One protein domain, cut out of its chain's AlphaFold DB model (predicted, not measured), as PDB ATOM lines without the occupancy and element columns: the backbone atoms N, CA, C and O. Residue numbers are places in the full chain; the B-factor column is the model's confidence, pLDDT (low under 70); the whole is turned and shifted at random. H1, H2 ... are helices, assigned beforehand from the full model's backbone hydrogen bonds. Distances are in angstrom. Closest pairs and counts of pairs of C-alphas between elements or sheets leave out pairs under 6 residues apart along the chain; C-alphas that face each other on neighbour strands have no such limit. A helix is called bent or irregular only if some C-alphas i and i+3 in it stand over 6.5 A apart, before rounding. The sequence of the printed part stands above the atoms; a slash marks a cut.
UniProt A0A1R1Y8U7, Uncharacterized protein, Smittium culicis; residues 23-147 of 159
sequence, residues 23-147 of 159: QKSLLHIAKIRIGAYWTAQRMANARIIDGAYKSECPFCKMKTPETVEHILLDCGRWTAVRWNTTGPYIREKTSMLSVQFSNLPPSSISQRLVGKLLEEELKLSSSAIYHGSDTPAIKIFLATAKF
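AT A GLANCE: This is residues 23 to 147 of the 159 residues of an uncharacterized protein of Smittium culicis (UniProt A0A1R1Y8U7). Short helices that cross one another make a small body round H4 and H7, with H1, H5, H6 and H9 about them. A small head of H2 and H3 lies at one end of the longest axis, and H8 at the other. The printed part has 125 residues with nine named helices, H1 to H9 in order, and no named strand; the class is all helix. It is compact, with a radius of gyration of the C-alphas of 15.7 A, and spans 47 by 36 by 25 A.

IN THESE COORDINATES: Find C-alpha 23 at (159.980, 118.145, 167.126); from there H1 runs through residues 23 to 33, 15.5 A. Next come H2, residues 40 to 45, and H3, residues 51 to 54. Then look for H4, residues 68 to 74, and H5, residues 76 to 84, irregular, with C-alphas 77 and 80 7.9 A apart. H6, residues 87 to 100, measures 19.5 A and H7, residues 106 to 118, 18.2 A. H8, residues 126 to 130, precedes H9, residues 136 to 145, which ends at C-alpha 145 at (152.211, 115.510, 164.926).

HOW THE PARTS SIT: Start at H7, the hub. Its residues 110 to 114 touch H4, closest C-alphas Glu 69 and Val 114, 6.3 A. Its residues 109 to 113 touch H6, Leu 97 and Ile 109 closest at 7.1 A, at a steep tilt of 46 degrees, opposite ways. Its residues 117 to 118 touch H9, Leu 117 and Ile 140 closest at 6.8 A. H9 and H1 only just touch, with 3 pairs of C-alphas within 8 A, Ser 25 and Ala 145 closest at 4.9 A. H5 and H4 only just touch, with 3 such pairs, and only at the corner, Ile 71 and Trp 78 closest at 7.2 A. H2 and H3 touch, Gln 41 and Lys 54 closest at 4.7 A; H8 touches no helix. Every O i to N i+4 pair is within hydrogen-bond range in H1, H2, H4, H6, H7, H8 and H9, and 3 of 5 in H5; H3 is too short for one.

THE WHOLE: The C-alphas farthest apart, Gly 51 and His 131, are 47.5 A apart. The printed part has no cut, and the link from H3 to H4 is long. Look for pLDDT under 70 in 54 residues, among them 91 to 109 and 118 to 147.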
ATOM      1  N   GLN A  23     159.884 116.972 166.262       67.88
ATOM      2  CA  GLN A  23     159.980 118.145 167.126       67.88
ATOM      3  C   GLN A  23     159.285 119.385 166.536       67.88
ATOM      4  O   GLN A  23     158.518 120.055 167.223       67.88
ATOM      5  N   LYS A  24     159.465 119.656 165.236       68.31
ATOM      6  CA  LYS A  24     158.822 120.803 164.565       68.31
ATOM      7  C   LYS A  24     157.293 120.730 164.600       68.31
ATOM      8  O   LYS A  24     156.628 121.733 164.841       68.31
ATOM      9  N   SER A  25     156.723 119.552 164.367       69.25
ATOM     10  CA  SER A  25     155.271 119.351 164.385       69.25
ATOM     11  C   SER A  25     154.701 119.428 165.801       69.25
ATOM     12  O   SER A  25     153.647 120.027 166.004       69.25
ATOM     13  N   LEU A  26     155.421 118.879 166.784       70.00
ATOM     14  CA  LEU A  26     155.073 118.973 168.205       70.00
ATOM     15  C   LEU A  26     155.028 120.433 168.674       70.00
ATOM     16  O   LEU A  26     154.050 120.855 169.295       70.00
ATOM     17  N   LEU A  27     156.019 121.232 168.272       72.88
ATOM     18  CA  LEU A  27     156.064 122.662 168.558       72.88
ATOM     19  C   LEU A  27     154.884 123.422 167.931       72.88
ATOM     20  O   LEU A  27     154.335 124.329 168.556       72.88
ATOM     21  N   HIS A  28     154.458 123.074 166.712       74.00
ATOM     22  CA  HIS A  28     153.281 123.700 166.099       74.00
ATOM     23  C   HIS A  28     151.996 123.395 166.866       74.00
ATOM     24  O   HIS A  28     151.211 124.311 167.097       74.00
ATOM     25  N   ILE A  29     151.800 122.157 167.326       74.25
ATOM     26  CA  ILE A  29     150.634 121.806 168.148       74.25
ATOM     27  C   ILE A  29     150.652 122.591 169.465       74.25
ATOM     28  O   ILE A  29     149.629 123.159 169.850       74.25
ATOM     29  N   ALA A  30     151.816 122.705 170.115       73.38
ATOM     30  CA  ALA A  30     151.967 123.536 171.308       73.38
ATOM     31  C   ALA A  30     151.600 125.005 171.031       73.38
ATOM     32  O   ALA A  30     150.813 125.589 171.775       73.38
ATOM     33  N   LYS A  31     152.087 125.583 169.923       76.12
ATOM     34  CA  LYS A  31     151.734 126.948 169.488       76.12
ATOM     35  C   LYS A  31     150.234 127.108 169.236       76.12
ATOM     36  O   LYS A  31     149.685 128.156 169.568       76.12
ATOM     37  N   ILE A  32     149.573 126.109 168.650       79.75
ATOM     38  CA  ILE A  32     148.126 126.142 168.397       79.75
ATOM     39  C   ILE A  32     147.370 126.205 169.726       79.75
ATOM     40  O   ILE A  32     146.519 127.077 169.891       79.75
ATOM     41  N   ARG A  33     147.722 125.346 170.691       74.69
ATOM     42  CA  ARG A  33     147.063 125.285 172.006       74.69
ATOM     43  C   ARG A  33     147.155 126.592 172.786       74.69
ATOM     44  O   ARG A  33     146.165 127.033 173.353       74.69
ATOM     45  N   ILE A  34     148.318 127.241 172.776       75.38
ATOM     46  CA  ILE A  34     148.510 128.523 173.478       75.38
ATOM     47  C   ILE A  34     148.042 129.737 172.659       75.38
ATOM     48  O   ILE A  34     148.289 130.876 173.047       75.38
ATOM     49  N   GLY A  35     147.428 129.525 171.490       74.56
ATOM     50  CA  GLY A  35     146.982 130.611 170.617       74.56
ATOM     51  C   GLY A  35     148.121 131.432 169.995       74.56
ATOM     52  O   GLY A  35     147.869 132.520 169.476       74.56
ATOM     53  N   ALA A  36     149.355 130.921 169.990       78.44
ATOM     54  CA  ALA A  36     150.540 131.563 169.404       78.44
ATOM     55  C   ALA A  36     150.838 131.104 167.964       78.44
ATOM     56  O   ALA A  36     151.848 131.487 167.374       78.44
ATOM     57  N   TYR A  37     149.989 130.253 167.393       81.81
ATOM     58  CA  TYR A  37     150.147 129.773 166.028       81.81
ATOM     59  C   TYR A  37     149.628 130.786 164.996       81.81
ATOM     60  O   TYR A  37     148.475 131.228 165.063       81.81
ATOM     61  N   TRP A  38     150.473 131.139 164.029       84.56
ATOM     62  CA  TRP A  38     150.147 132.079 162.961       84.56
ATOM     63  C   TRP A  38     149.584 131.351 161.740       84.56
ATOM     64  O   TRP A  38     150.334 130.764 160.967       84.56
ATOM     65  N   THR A  39     148.267 131.424 161.556       88.44
ATOM     66  CA  THR A  39     147.633 131.062 160.281       88.44
ATOM     67  C   THR A  39     147.795 132.206 159.275       88.44
ATOM     68  O   THR A  39     147.947 133.367 159.678       88.44
ATOM     69  N   ALA A  40     147.682 131.923 157.977       89.69
ATOM     70  CA  ALA A  40     147.692 132.948 156.936       89.69
ATOM     71  C   ALA A  40     146.585 133.988 157.169       89.69
ATOM     72  O   ALA A  40     146.831 135.186 157.045       89.69
ATOM     73  N   GLN A  41     145.399 133.568 157.630       92.38
ATOM     74  CA  GLN A  41     144.333 134.504 157.993       92.38
ATOM     75  C   GLN A  41     144.760 135.455 159.127       92.38
ATOM     76  O   GLN A  41     144.509 136.658 159.050       92.38
ATOM     77  N   ARG A  42     145.429 134.950 160.177       89.25
ATOM     78  CA  ARG A  42     145.922 135.793 161.283       89.25
ATOM     79  C   ARG A  42     147.008 136.755 160.810       89.25
ATOM     80  O   ARG A  42     146.955 137.927 161.172       89.25
ATOM     81  N   MET A  43     147.940 136.292 159.978       90.88
ATOM     82  CA  MET A  43     148.979 137.145 159.391       90.88
ATOM     83  C   MET A  43     148.375 138.235 158.488       90.88
ATOM     84  O   MET A  43     148.777 139.394 158.574       90.88
ATOM     85  N   ALA A  44     147.364 137.905 157.679       91.88
ATOM     86  CA  ALA A  44     146.669 138.860 156.815       91.88
ATOM     87  C   ALA A  44     145.836 139.873 157.622       91.88
ATOM     88  O   ALA A  44     145.786 141.061 157.296       91.88
ATOM     89  N   ASN A  45     145.212 139.444 158.723       92.69
ATOM     90  CA  ASN A  45     144.549 140.343 159.672       92.69
ATOM     91  C   ASN A  45     145.535 141.309 160.339       92.69
ATOM     92  O   ASN A  45     145.210 142.486 160.493       92.69
ATOM     93  N   ALA A  46     146.746 140.841 160.647       91.88
ATOM     94  CA  ALA A  46     147.844 141.658 161.158       91.88
ATOM     95  C   ALA A  46     148.554 142.500 160.077       91.88
ATOM     96  O   ALA A  46     149.484 143.230 160.405       91.88
ATOM     97  N   ARG A  47     148.117 142.427 158.807       93.44
ATOM     98  CA  ARG A  47     148.720 143.123 157.652       93.44
ATOM     99  C   ARG A  47     150.193 142.755 157.404       93.44
ATOM    100  O   ARG A  47     150.940 143.558 156.860       93.44
ATOM    101  N   ILE A  48     150.599 141.551 157.808       89.69
ATOM    102  CA  ILE A  48     151.953 141.017 157.590       89.69
ATOM    103  C   ILE A  48     152.091 140.457 156.167       89.69
ATOM    104  O   ILE A  48     153.153 140.550 155.564       89.69
ATOM    105  N   ILE A  49     151.012 139.878 155.636       89.94
ATOM    106  CA  ILE A  49     150.935 139.304 154.286       89.94
ATOM    107  C   ILE A  49     149.709 139.848 153.543       89.94
ATOM    108  O   ILE A  49     148.899 140.571 154.130       89.94
ATOM    109  N   ASP A  50     149.564 139.472 152.268       91.94
ATOM    110  CA  ASP A  50     148.467 139.905 151.396       91.94
ATOM    111  C   ASP A  50     147.081 139.720 152.049       91.94
ATOM    112  O   ASP A  50     146.758 138.679 152.634       91.94
ATOM    113  N   GLY A  51     146.244 140.755 151.927       93.69
ATOM    114  CA  GLY A  51     144.875 140.774 152.431       93.69
ATOM    115  C   GLY A  51     143.959 139.728 151.790       93.69
ATOM    116  O   GLY A  51     142.974 139.346 152.423       93.69
ATOM    117  N   ALA A  52     144.290 139.215 150.601       92.88
ATOM    118  CA  ALA A  52     143.569 138.125 149.943       92.88
ATOM    119  C   ALA A  52     143.461 136.875 150.838       92.88
ATOM    120  O   ALA A  52     142.422 136.207 150.866       92.88
ATOM    121  N   TYR A  53     144.475 136.607 151.671       92.75
ATOM    122  CA  TYR A  53     144.490 135.445 152.565       92.75
ATOM    123  C   TYR A  53     143.545 135.554 153.771       92.75
ATOM    124  O   TYR A  53     143.400 134.604 154.543       92.75
ATOM    125  N   LYS A  54     142.829 136.676 153.922       94.00
ATOM    126  CA  LYS A  54     141.683 136.763 154.844       94.00
ATOM    127  C   LYS A  54     140.513 135.883 154.410       94.00
ATOM    128  O   LYS A  54     139.701 135.508 155.254       94.00
ATOM    129  N   SER A  55     140.434 135.576 153.115       94.94
ATOM    130  CA  SER A  55     139.351 134.817 152.483       94.94
ATOM    131  C   SER A  55     139.835 133.677 151.584       94.94
ATOM    132  O   SER A  55     139.008 132.921 151.085       94.94
ATOM    133  N   GLU A  56     141.141 133.528 151.375       93.06
ATOM    134  CA  GLU A  56     141.732 132.492 150.524       93.06
ATOM    135  C   GLU A  56     142.830 131.721 151.261       93.06
ATOM    136  O   GLU A  56     143.607 132.281 152.035       93.06
ATOM    137  N   CYS A  57     142.923 130.421 150.998       91.12
ATOM    138  CA  CYS A  57     143.979 129.584 151.536       91.12
ATOM    139  C   CYS A  57     145.182 129.594 150.583       91.12
ATOM    140  O   CYS A  57     145.059 129.116 149.450       91.12
ATOM    141  N   PRO A  58     146.380 130.026 151.025       88.81
ATOM    142  CA  PRO A  58     147.551 130.074 150.152       88.81
ATOM    143  C   PRO A  58     148.000 128.689 149.667       88.81
ATOM    144  O   PRO A  58     148.696 128.609 148.654       88.81
ATOM    145  N   PHE A  59     147.597 127.611 150.351       87.12
ATOM    146  CA  PHE A  59     148.064 126.248 150.090       87.12
ATOM    147  C   PHE A  59     147.158 125.441 149.162       87.12
ATOM    148  O   PHE A  59     147.660 124.745 148.283       87.12
ATOM    149  N   CYS A  60     145.840 125.487 149.372       88.31
ATOM    150  CA  CYS A  60     144.879 124.757 148.538       88.31
ATOM    151  C   CYS A  60     144.182 125.647 147.502       88.31
ATOM    152  O   CYS A  60     143.442 125.117 146.681       88.31
ATOM    153  N   LYS A  61     144.409 126.970 147.542       86.56
ATOM    154  CA  LYS A  61     143.842 127.978 146.625       86.56
ATOM    155  C   LYS A  61     142.312 128.036 146.598       86.56
ATOM    156  O   LYS A  61     141.715 128.648 145.719       86.56
ATOM    157  N   MET A  62     141.661 127.416 147.581       90.50
ATOM    158  CA  MET A  62     140.223 127.541 147.778       90.50
ATOM    159  C   MET A  62     139.898 128.927 148.337       90.50
ATOM    160  O   MET A  62     140.659 129.466 149.146       90.50
ATOM    161  N   LYS A  63     138.724 129.455 147.968       93.44
ATOM    162  CA  LYS A  63     138.131 130.688 148.519       93.44
ATOM    163  C   LYS A  63     137.612 130.486 149.951       93.44
ATOM    164  O   LYS A  63     136.448 130.728 150.257       93.44
ATOM    165  N   THR A  64     138.479 129.965 150.808       91.25
ATOM    166  CA  THR A  64     138.267 129.765 152.238       91.25
ATOM    167  C   THR A  64     139.546 130.173 152.960       91.25
ATOM    168  O   THR A  64     140.618 129.759 152.516       91.25
ATOM    169  N   PRO A  65     139.485 130.925 154.068       90.31
ATOM    170  CA  PRO A  65     140.682 131.290 154.816       90.31
ATOM    171  C   PRO A  65     141.430 130.061 155.330       90.31
ATOM    172  O   PRO A  65     140.826 129.078 155.760       90.31
ATOM    173  N   GLU A  66     142.759 130.142 155.358       91.00
ATOM    174  CA  GLU A  66     143.556 129.171 156.101       91.00
ATOM    175  C   GLU A  66     143.453 129.474 157.601       91.00
ATOM    176  O   GLU A  66     143.930 130.501 158.093       91.00
ATOM    177  N   THR A  67     142.759 128.580 158.302       88.75
ATOM    178  CA  THR A  67     142.598 128.544 159.756       88.75
ATOM    179  C   THR A  67     143.079 127.196 160.295       88.75
ATOM    180  O   THR A  67     143.228 126.231 159.545       88.75
ATOM    181  N   VAL A  68     143.251 127.084 161.618       83.94
ATOM    182  CA  VAL A  68     143.569 125.798 162.273       83.94
ATOM    183  C   VAL A  68     142.529 124.726 161.932       83.94
ATOM    184  O   VAL A  68     142.891 123.590 161.637       83.94
ATOM    185  N   GLU A  69     141.248 125.095 161.924       85.00
ATOM    186  CA  GLU A  69     140.150 124.212 161.524       85.00
ATOM    187  C   GLU A  69     140.314 123.750 160.075       85.00
ATOM    188  O   GLU A  69     140.356 122.548 159.815       85.00
ATOM    189  N   HIS A  70     140.535 124.694 159.154       86.44
ATOM    190  CA  HIS A  70     140.757 124.376 157.751       86.44
ATOM    191  C   HIS A  70     141.966 123.451 157.569       86.44
ATOM    192  O   HIS A  70     141.858 122.451 156.868       86.44
ATOM    193  N   ILE A  71     143.111 123.717 158.211       83.12
ATOM    194  CA  ILE A  71     144.302 122.854 158.122       83.12
ATOM    195  C   ILE A  71     143.978 121.422 158.562       83.12
ATOM    196  O   ILE A  71     144.328 120.467 157.860       83.12
ATOM    197  N   LEU A  72     143.349 121.280 159.730       79.50
ATOM    198  CA  LEU A  72     143.164 119.986 160.381       79.50
ATOM    199  C   LEU A  72     142.053 119.152 159.750       79.50
ATOM    200  O   LEU A  72     142.160 117.926 159.774       79.50
ATOM    201  N   LEU A  73     141.015 119.783 159.196       82.25
ATOM    202  CA  LEU A  73     139.802 119.091 158.756       82.25
ATOM    203  C   LEU A  73     139.620 119.090 157.233       82.25
ATOM    204  O   LEU A  73     139.341 118.036 156.659       82.25
ATOM    205  N   ASP A  74     139.879 120.216 156.564       84.06
ATOM    206  CA  ASP A  74     139.313 120.457 155.225       84.06
ATOM    207  C   ASP A  74     140.349 120.731 154.132       84.06
ATOM    208  O   ASP A  74     140.078 120.555 152.944       84.06
ATOM    209  N   CYS A  75     141.558 121.157 154.493       86.62
ATOM    210  CA  CYS A  75     142.518 121.673 153.530       86.62
ATOM    211  C   CYS A  75     142.917 120.581 152.535       86.62
ATOM    212  O   CYS A  75     143.492 119.553 152.921       86.62
ATOM    213  N   GLY A  76     142.640 120.829 151.249       84.56
ATOM    214  CA  GLY A  76     142.904 119.893 150.153       84.56
ATOM    215  C   GLY A  76     144.384 119.541 150.002       84.56
ATOM    216  O   GLY A  76     144.731 118.411 149.667       84.56
ATOM    217  N   ARG A  77     145.274 120.481 150.349       86.44
ATOM    218  CA  ARG A  77     146.724 120.259 150.357       86.44
ATOM    219  C   ARG A  77     147.131 119.128 151.311       86.44
ATOM    220  O   ARG A  77     148.094 118.419 151.034       86.44
ATOM    221  N   TRP A  78     146.392 118.942 152.407       81.69
ATOM    222  CA  TRP A  78     146.708 117.967 153.456       81.69
ATOM    223  C   TRP A  78     145.886 116.688 153.395       81.69
ATOM    224  O   TRP A  78     146.032 115.854 154.282       81.69
ATOM    225  N   THR A  79     145.059 116.486 152.369       82.00
ATOM    226  CA  THR A  79     144.138 115.340 152.299       82.00
ATOM    227  C   THR A  79     144.840 113.992 152.455       82.00
ATOM    228  O   THR A  79     144.423 113.190 153.286       82.00
ATOM    229  N   ALA A  80     145.935 113.750 151.727       78.50
ATOM    230  CA  ALA A  80     146.652 112.472 151.788       78.50
ATOM    231  C   ALA A  80     147.296 112.218 153.162       78.50
ATOM    232  O   ALA A  80     147.235 111.113 153.699       78.50
ATOM    233  N   VAL A  81     147.887 113.250 153.765       76.81
ATOM    234  CA  VAL A  81     148.479 113.149 155.104       76.81
ATOM    235  C   VAL A  81     147.389 112.921 156.137       76.81
ATOM    236  O   VAL A  81     147.500 112.001 156.941       76.81
ATOM    237  N   ARG A  82     146.328 113.734 156.102       82.00
ATOM    238  CA  ARG A  82     145.181 113.633 157.001       82.00
ATOM    239  C   ARG A  82     144.597 112.229 156.945       82.00
ATOM    240  O   ARG A  82     144.481 111.602 157.987       82.00
ATOM    241  N   TRP A  83     144.354 111.686 155.751       76.00
ATOM    242  CA  TRP A  83     143.867 110.317 155.558       76.00
ATOM    243  C   TRP A  83     144.719 109.261 156.276       76.00
ATOM    244  O   TRP A  83     144.179 108.414 156.982       76.00
ATOM    245  N   ASN A  84     146.044 109.353 156.158       71.88
ATOM    246  CA  ASN A  84     146.983 108.380 156.724       71.88
ATOM    247  C   ASN A  84     147.316 108.602 158.210       71.88
ATOM    248  O   ASN A  84     148.054 107.811 158.796       71.88
ATOM    249  N   THR A  85     146.838 109.690 158.818       71.75
ATOM    250  CA  THR A  85     147.222 110.088 160.180       71.75
ATOM    251  C   THR A  85     146.001 110.264 161.074       71.75
ATOM    252  O   THR A  85     145.691 109.390 161.879       71.75
ATOM    253  N   THR A  86     145.285 111.375 160.929       69.31
ATOM    254  CA  THR A  86     144.126 111.734 161.753       69.31
ATOM    255  C   THR A  86     142.801 111.226 161.179       69.31
ATOM    256  O   THR A  86     141.797 111.207 161.881       69.31
ATOM    257  N   GLY A  87     142.792 110.760 159.929       72.38
ATOM    258  CA  GLY A  87     141.629 110.305 159.168       72.38
ATOM    259  C   GLY A  87     140.798 109.221 159.858       72.38
ATOM    260  O   GLY A  87     139.580 109.399 159.938       72.38
ATOM    261  N   PRO A  88     141.405 108.150 160.411       70.62
ATOM    262  CA  PRO A  88     140.672 107.147 161.183       70.62
ATOM    263  C   PRO A  88     139.921 107.755 162.378       70.62
ATOM    264  O   PRO A  88     138.745 107.463 162.579       70.62
ATOM    265  N   TYR A  89     140.554 108.686 163.101       67.38
ATOM    266  CA  TYR A  89     139.959 109.357 164.261       67.38
ATOM    267  C   TYR A  89     138.870 110.360 163.876       67.38
ATOM    268  O   TYR A  89     137.841 110.443 164.545       67.38
ATOM    269  N   ILE A  90     139.081 111.108 162.788       70.06
ATOM    270  CA  ILE A  90     138.098 112.045 162.239       70.06
ATOM    271  C   ILE A  90     136.857 111.278 161.782       70.06
ATOM    272  O   ILE A  90     135.754 111.645 162.154       70.06
ATOM    273  N   ARG A  91     137.003 110.184 161.028       67.12
ATOM    274  CA  ARG A  91     135.862 109.421 160.500       67.12
ATOM    275  C   ARG A  91     135.001 108.815 161.616       67.12
ATOM    276  O   ARG A  91     133.781 108.957 161.582       67.12
ATOM    277  N   GLU A  92     135.634 108.177 162.598       62.53
ATOM    278  CA  GLU A  92     134.944 107.546 163.730       62.53
ATOM    279  C   GLU A  92     134.239 108.589 164.613       62.53
ATOM    280  O   GLU A  92     133.047 108.469 164.904       62.53
ATOM    281  N   LYS A  93     134.937 109.677 164.976       61.50
ATOM    282  CA  LYS A  93     134.362 110.725 165.832       61.50
ATOM    283  C   LYS A  93     133.354 111.597 165.091       61.50
ATOM    284  O   LYS A  93     132.381 111.979 165.721       61.50
ATOM    285  N   THR A  94     133.516 111.894 163.801       62.59
ATOM    286  CA  THR A  94     132.514 112.655 163.033       62.59
ATOM    287  C   THR A  94     131.204 111.886 162.944       62.59
ATOM    288  O   THR A  94     130.166 112.494 163.157       62.59
ATOM    289  N   SER A  95     131.234 110.563 162.737       60.03
ATOM    290  CA  SER A  95     130.019 109.735 162.741       60.03
ATOM    291  C   SER A  95     129.341 109.699 164.120       60.03
ATOM    292  O   SER A  95     128.130 109.877 164.219       60.03
ATOM    293  N   MET A  96     130.112 109.561 165.206       59.72
ATOM    294  CA  MET A  96     129.560 109.611 166.567       59.72
ATOM    295  C   MET A  96     129.033 111.002 166.948       59.72
ATOM    296  O   MET A  96     127.963 111.121 167.543       59.72
ATOM    297  N   LEU A  97     129.765 112.065 166.605       59.06
ATOM    298  CA  LEU A  97     129.394 113.450 166.894       59.06
ATOM    299  C   LEU A  97     128.203 113.898 166.039       59.06
ATOM    300  O   LEU A  97     127.351 114.606 166.556       59.06
ATOM    301  N   SER A  98     128.094 113.476 164.775       59.28
ATOM    302  CA  SER A  98     126.941 113.803 163.926       59.28
ATOM    303  C   SER A  98     125.655 113.144 164.421       59.28
ATOM    304  O   SER A  98     124.584 113.726 164.287       59.28
ATOM    305  N   VAL A  99     125.754 111.953 165.024       62.06
ATOM    306  CA  VAL A  99     124.615 111.271 165.660       62.06
ATOM    307  C   VAL A  99     124.254 111.927 166.996       62.06
ATOM    308  O   VAL A  99     123.081 112.155 167.269       62.06
ATOM    309  N   GLN A 100     125.246 112.272 167.824       60.78
ATOM    310  CA  GLN A 100     125.021 112.892 169.138       60.78
ATOM    311  C   GLN A 100     124.606 114.369 169.068       60.78
ATOM    312  O   GLN A 100     123.962 114.872 169.986       60.78
ATOM    313  N   PHE A 101     124.995 115.075 168.008       59.44
ATOM    314  CA  PHE A 101     124.833 116.522 167.870       59.44
ATOM    315  C   PHE A 101     124.174 116.908 166.544       59.44
ATOM    316  O   PHE A 101     124.486 117.958 165.988       59.44
ATOM    317  N   SER A 102     123.238 116.089 166.061       61.09
ATOM    318  CA  SER A 102     122.478 116.320 164.823       61.09
ATOM    319  C   SER A 102     121.781 117.690 164.754       61.09
ATOM    320  O   SER A 102     121.503 118.177 163.663       61.09
ATOM    321  N   ASN A 103     121.553 118.335 165.906       68.88
ATOM    322  CA  ASN A 103     120.931 119.657 166.027       68.88
ATOM    323  C   ASN A 103     121.931 120.831 166.112       68.88
ATOM    324  O   ASN A 103     121.506 121.976 166.254       68.88
ATOM    325  N   LEU A 104     123.248 120.584 166.093       64.88
ATOM    326  CA  LEU A 104     124.256 121.648 166.150       64.88
ATOM    327  C   LEU A 104     124.669 122.111 164.746       64.88
ATOM    328  O   LEU A 104     124.753 121.298 163.825       64.88
ATOM    329  N   PRO A 105     125.003 123.405 164.575       66.38
ATOM    330  CA  PRO A 105     125.547 123.885 163.317       66.38
ATOM    331  C   PRO A 105     126.916 123.230 163.032       66.38
ATOM    332  O   PRO A 105     127.670 122.959 163.975       66.38
ATOM    333  N   PRO A 106     127.283 123.021 161.753       64.38
ATOM    334  CA  PRO A 106     128.536 122.367 161.363       64.38
ATOM    335  C   PRO A 106     129.795 122.969 162.005       64.38
ATOM    336  O   PRO A 106     130.683 122.229 162.423       64.38
ATOM    337  N   SER A 107     129.839 124.293 162.182       67.00
ATOM    338  CA  SER A 107     130.953 124.994 162.839       67.00
ATOM    339  C   SER A 107     131.177 124.547 164.288       67.00
ATOM    340  O   SER A 107     132.317 124.394 164.724       67.00
ATOM    341  N   SER A 108     130.110 124.257 165.034       68.06
ATOM    342  CA  SER A 108     130.200 123.748 166.408       68.06
ATOM    343  C   SER A 108     130.748 122.319 166.464       68.06
ATOM    344  O   SER A 108     131.418 121.946 167.429       68.06
ATOM    345  N   ILE A 109     130.481 121.509 165.436       67.75
ATOM    346  CA  ILE A 109     131.010 120.143 165.321       67.75
ATOM    347  C   ILE A 109     132.506 120.201 165.004       67.75
ATOM    348  O   ILE A 109     133.298 119.538 165.678       67.75
ATOM    349  N   SER A 110     132.906 121.047 164.053       70.75
ATOM    350  CA  SER A 110     134.307 121.253 163.693       70.75
ATOM    351  C   SER A 110     135.144 121.782 164.854       70.75
ATOM    352  O   SER A 110     136.195 121.220 165.149       70.75
ATOM    353  N   GLN A 111     134.663 122.791 165.587       71.56
ATOM    354  CA  GLN A 111     135.357 123.315 166.770       71.56
ATOM    355  C   GLN A 111     135.563 122.243 167.845       71.56
ATOM    356  O   GLN A 111     136.631 122.163 168.449       71.56
ATOM    357  N   ARG A 112     134.571 121.370 168.059       71.69
ATOM    358  CA  ARG A 112     134.690 120.243 168.995       71.69
ATOM    359  C   ARG A 112     135.659 119.174 168.505       71.69
ATOM    360  O   ARG A 112     136.384 118.602 169.315       71.69
ATOM    361  N   LEU A 113     135.683 118.894 167.205       71.69
ATOM    362  CA  LEU A 113     136.604 117.930 166.611       71.69
ATOM    363  C   LEU A 113     138.050 118.439 166.656       71.69
ATOM    364  O   LEU A 113     138.936 117.701 167.079       71.69
ATOM    365  N   VAL A 114     138.268 119.710 166.309       73.00
ATOM    366  CA  VAL A 114     139.540 120.426 166.489       73.00
ATOM    367  C   VAL A 114     139.950 120.387 167.958       73.00
ATOM    368  O   VAL A 114     141.080 120.016 168.253       73.00
ATOM    369  N   GLY A 115     139.009 120.655 168.869       71.81
ATOM    370  CA  GLY A 115     139.180 120.480 170.307       71.81
ATOM    371  C   GLY A 115     139.709 119.091 170.647       71.81
ATOM    372  O   GLY A 115     140.777 119.001 171.211       71.81
ATOM    373  N   LYS A 116     139.066 118.004 170.210       72.69
ATOM    374  CA  LYS A 116     139.521 116.627 170.496       72.69
ATOM    375  C   LYS A 116     140.850 116.239 169.838       72.69
ATOM    376  O   LYS A 116     141.605 115.463 170.416       72.69
ATOM    377  N   LEU A 117     141.130 116.743 168.633       71.12
ATOM    378  CA  LEU A 117     142.401 116.517 167.931       71.12
ATOM    379  C   LEU A 117     143.564 117.245 168.609       71.12
ATOM    380  O   LEU A 117     144.700 116.768 168.570       71.12
ATOM    381  N   LEU A 118     143.274 118.401 169.205       68.75
ATOM    382  CA  LEU A 118     144.243 119.228 169.900       68.75
ATOM    383  C   LEU A 118     144.309 118.912 171.394       68.75
ATOM    384  O   LEU A 118     145.390 119.058 171.939       68.75
ATOM    385  N   GLU A 119     143.234 118.464 172.044       69.38
ATOM    386  CA  GLU A 119     143.117 118.157 173.478       69.38
ATOM    387  C   GLU A 119     141.731 117.579 173.883       69.38
ATOM    388  O   GLU A 119     140.718 118.268 173.966       69.38
ATOM    389  N   GLU A 120     141.710 116.311 174.297       53.94
ATOM    390  CA  GLU A 120     141.213 115.990 175.644       53.94
ATOM    391  C   GLU A 120     142.460 116.062 176.548       53.94
ATOM    392  O   GLU A 120     143.525 115.624 176.104       53.94
ATOM    393  N   GLU A 121     142.384 116.666 177.745       42.97
ATOM    394  CA  GLU A 121     143.516 116.814 178.680       42.97
ATOM    395  C   GLU A 121     144.344 115.531 178.724       42.97
ATOM    396  O   GLU A 121     143.958 114.523 179.322       42.97
ATOM    397  N   LEU A 122     145.508 115.541 178.093       46.59
ATOM    398  CA  LEU A 122     146.374 114.392 178.171       46.59
ATOM    399  C   LEU A 122     147.012 114.404 179.570       46.59
ATOM    400  O   LEU A 122     148.049 115.013 179.838       46.59
ATOM    401  N   LYS A 123     146.374 113.721 180.513       46.22
ATOM    402  CA  LYS A 123     146.837 113.588 181.897       46.22
ATOM    403  C   LYS A 123     148.029 112.629 182.023       46.22
ATOM    404  O   LYS A 123     148.137 111.920 183.013       46.22
ATOM    405  N   LEU A 124     148.995 112.625 181.110       46.62
ATOM    406  CA  LEU A 124     150.133 111.695 181.166       46.62
ATOM    407  C   LEU A 124     151.212 112.157 182.138       46.62
ATOM    408  O   LEU A 124     151.797 113.208 181.927       46.62
ATOM    409  N   SER A 125     151.511 111.406 183.199       45.75
ATOM    410  CA  SER A 125     152.729 111.682 183.975       45.75
ATOM    411  C   SER A 125     153.962 111.604 183.067       45.75
ATOM    412  O   SER A 125     154.001 110.806 182.128       45.75
ATOM    413  N   SER A 126     154.996 112.390 183.368       48.53
ATOM    414  CA  SER A 126     156.277 112.335 182.652       48.53
ATOM    415  C   SER A 126     156.824 110.899 182.594       48.53
ATOM    416  O   SER A 126     157.327 110.471 181.560       48.53
ATOM    417  N   SER A 127     156.618 110.099 183.649       49.78
ATOM    418  CA  SER A 127     156.979 108.674 183.689       49.78
ATOM    419  C   SER A 127     156.243 107.813 182.649       49.78
ATOM    420  O   SER A 127     156.867 106.962 182.020       49.78
ATOM    421  N   ALA A 128     154.956 108.054 182.374       51.31
ATOM    422  CA  ALA A 128     154.197 107.314 181.357       51.31
ATOM    423  C   ALA A 128     154.684 107.598 179.921       51.31
ATOM    424  O   ALA A 128     154.551 106.755 179.031       51.31
ATOM    425  N   ILE A 129     155.272 108.776 179.695       53.22
ATOM    426  CA  ILE A 129     155.897 109.162 178.423       53.22
ATOM    427  C   ILE A 129     157.271 108.510 178.267       53.22
ATOM    428  O   ILE A 129     157.608 108.100 177.161       53.22
ATOM    429  N   TYR A 130     158.045 108.348 179.346       51.12
ATOM    430  CA  TYR A 130     159.340 107.649 179.321       51.12
ATOM    431  C   TYR A 130     159.195 106.122 179.212       51.12
ATOM    432  O   TYR A 130     159.963 105.490 178.488       51.12
ATOM    433  N   HIS A 131     158.157 105.528 179.805       54.34
ATOM    434  CA  HIS A 131     157.903 104.082 179.717       54.34
ATOM    435  C   HIS A 131     157.119 103.640 178.468       54.34
ATOM    436  O   HIS A 131     156.903 102.448 178.280       54.34
ATOM    437  N   GLY A 132     156.743 104.564 177.573       53.03
ATOM    438  CA  GLY A 132     156.110 104.222 176.293       53.03
ATOM    439  C   GLY A 132     154.652 103.799 176.425       53.03
ATOM    440  O   GLY A 132     154.247 102.802 175.837       53.03
ATOM    441  N   SER A 133     153.860 104.534 177.209       54.69
ATOM    442  CA  SER A 133     152.435 104.229 177.333       54.69
ATOM    443  C   SER A 133     151.718 104.364 175.980       54.69
ATOM    444  O   SER A 133     151.858 105.360 175.275       54.69
ATOM    445  N   ASP A 134     150.950 103.340 175.609       57.66
ATOM    446  CA  ASP A 134     150.312 103.200 174.294       57.66
ATOM    447  C   ASP A 134     148.850 103.684 174.315       57.66
ATOM    448  O   ASP A 134     147.925 103.023 173.841       57.66
ATOM    449  N   THR A 135     148.606 104.834 174.951       61.31
ATOM    450  CA  THR A 135     147.233 105.331 175.137       61.31
ATOM    451  C   THR A 135     146.655 105.890 173.827       61.31
ATOM    452  O   THR A 135     147.387 106.511 173.048       61.31
ATOM    453  N   PRO A 136     145.336 105.755 173.577       61.22
ATOM    454  CA  PRO A 136     144.691 106.322 172.389       61.22
ATOM    455  C   PRO A 136     144.956 107.823 172.206       61.22
ATOM    456  O   PRO A 136     145.163 108.281 171.086       61.22
ATOM    457  N   ALA A 137     145.036 108.580 173.304       57.81
ATOM    458  CA  ALA A 137     145.329 110.008 173.279       57.81
ATOM    459  C   ALA A 137     146.753 110.312 172.765       57.81
ATOM    460  O   ALA A 137     146.934 111.249 171.989       57.81
ATOM    461  N   ILE A 138     147.758 109.503 173.132       62.09
ATOM    462  CA  ILE A 138     149.134 109.632 172.613       62.09
ATOM    463  C   ILE A 138     149.175 109.292 171.127       62.09
ATOM    464  O   ILE A 138     149.826 110.000 170.364       62.09
ATOM    465  N   LYS A 139     148.460 108.245 170.696       67.94
ATOM    466  CA  LYS A 139     148.386 107.867 169.278       67.94
ATOM    467  C   LYS A 139     147.762 108.975 168.434       67.94
ATOM    468  O   LYS A 139     148.321 109.310 167.395       67.94
ATOM    469  N   ILE A 140     146.674 109.588 168.910       65.94
ATOM    470  CA  ILE A 140     146.027 110.740 168.260       65.94
ATOM    471  C   ILE A 140     146.983 111.929 168.207       65.94
ATOM    472  O   ILE A 140     147.182 112.506 167.144       65.94
ATOM    473  N   PHE A 141     147.627 112.266 169.323       66.06
ATOM    474  CA  PHE A 141     148.556 113.391 169.392       66.06
ATOM    475  C   PHE A 141     149.771 113.203 168.472       66.06
ATOM    476  O   PHE A 141     150.117 114.099 167.704       66.06
ATOM    477  N   LEU A 142     150.386 112.016 168.483       64.12
ATOM    478  CA  LEU A 142     151.487 111.676 167.584       64.12
ATOM    479  C   LEU A 142     151.027 111.618 166.124       64.12
ATOM    480  O   LEU A 142     151.793 112.025 165.257       64.12
ATOM    481  N   ALA A 143     149.800 111.163 165.840       65.12
ATOM    482  CA  ALA A 143     149.201 111.196 164.507       65.12
ATOM    483  C   ALA A 143     149.016 112.636 164.008       65.12
ATOM    484  O   ALA A 143     149.456 112.949 162.905       65.12
ATOM    485  N   THR A 144     148.480 113.535 164.837       62.81
ATOM    486  CA  THR A 144     148.409 114.974 164.539       62.81
ATOM    487  C   THR A 144     149.812 115.556 164.335       62.81
ATOM    488  O   THR A 144     150.025 116.341 163.417       62.81
ATOM    489  N   ALA A 145     150.813 115.106 165.099       63.25
ATOM    490  CA  ALA A 145     152.211 115.510 164.926       63.25
ATOM    491  C   ALA A 145     152.894 114.880 163.692       63.25
ATOM    492  O   ALA A 145     153.962 115.337 163.285       63.25
ATOM    493  N   LYS A 146     152.304 113.859 163.052       64.69
ATOM    494  CA  LYS A 146     152.761 113.351 161.744       64.69
ATOM    495  C   LYS A 146     152.346 114.260 160.589       64.69
ATOM    496  O   LYS A 146     152.733 113.985 159.454       64.69
ATOM    497  N   PHE A 147     151.592 115.334 160.848       62.00
ATOM    498  CA  PHE A 147     151.413 116.358 159.834       62.00
ATOM    499  C   PHE A 147     152.781 116.898 159.393       62.00
ATOM    500  O   PHE A 147     153.681 116.999 160.229       62.00
TER     501      PHE A 147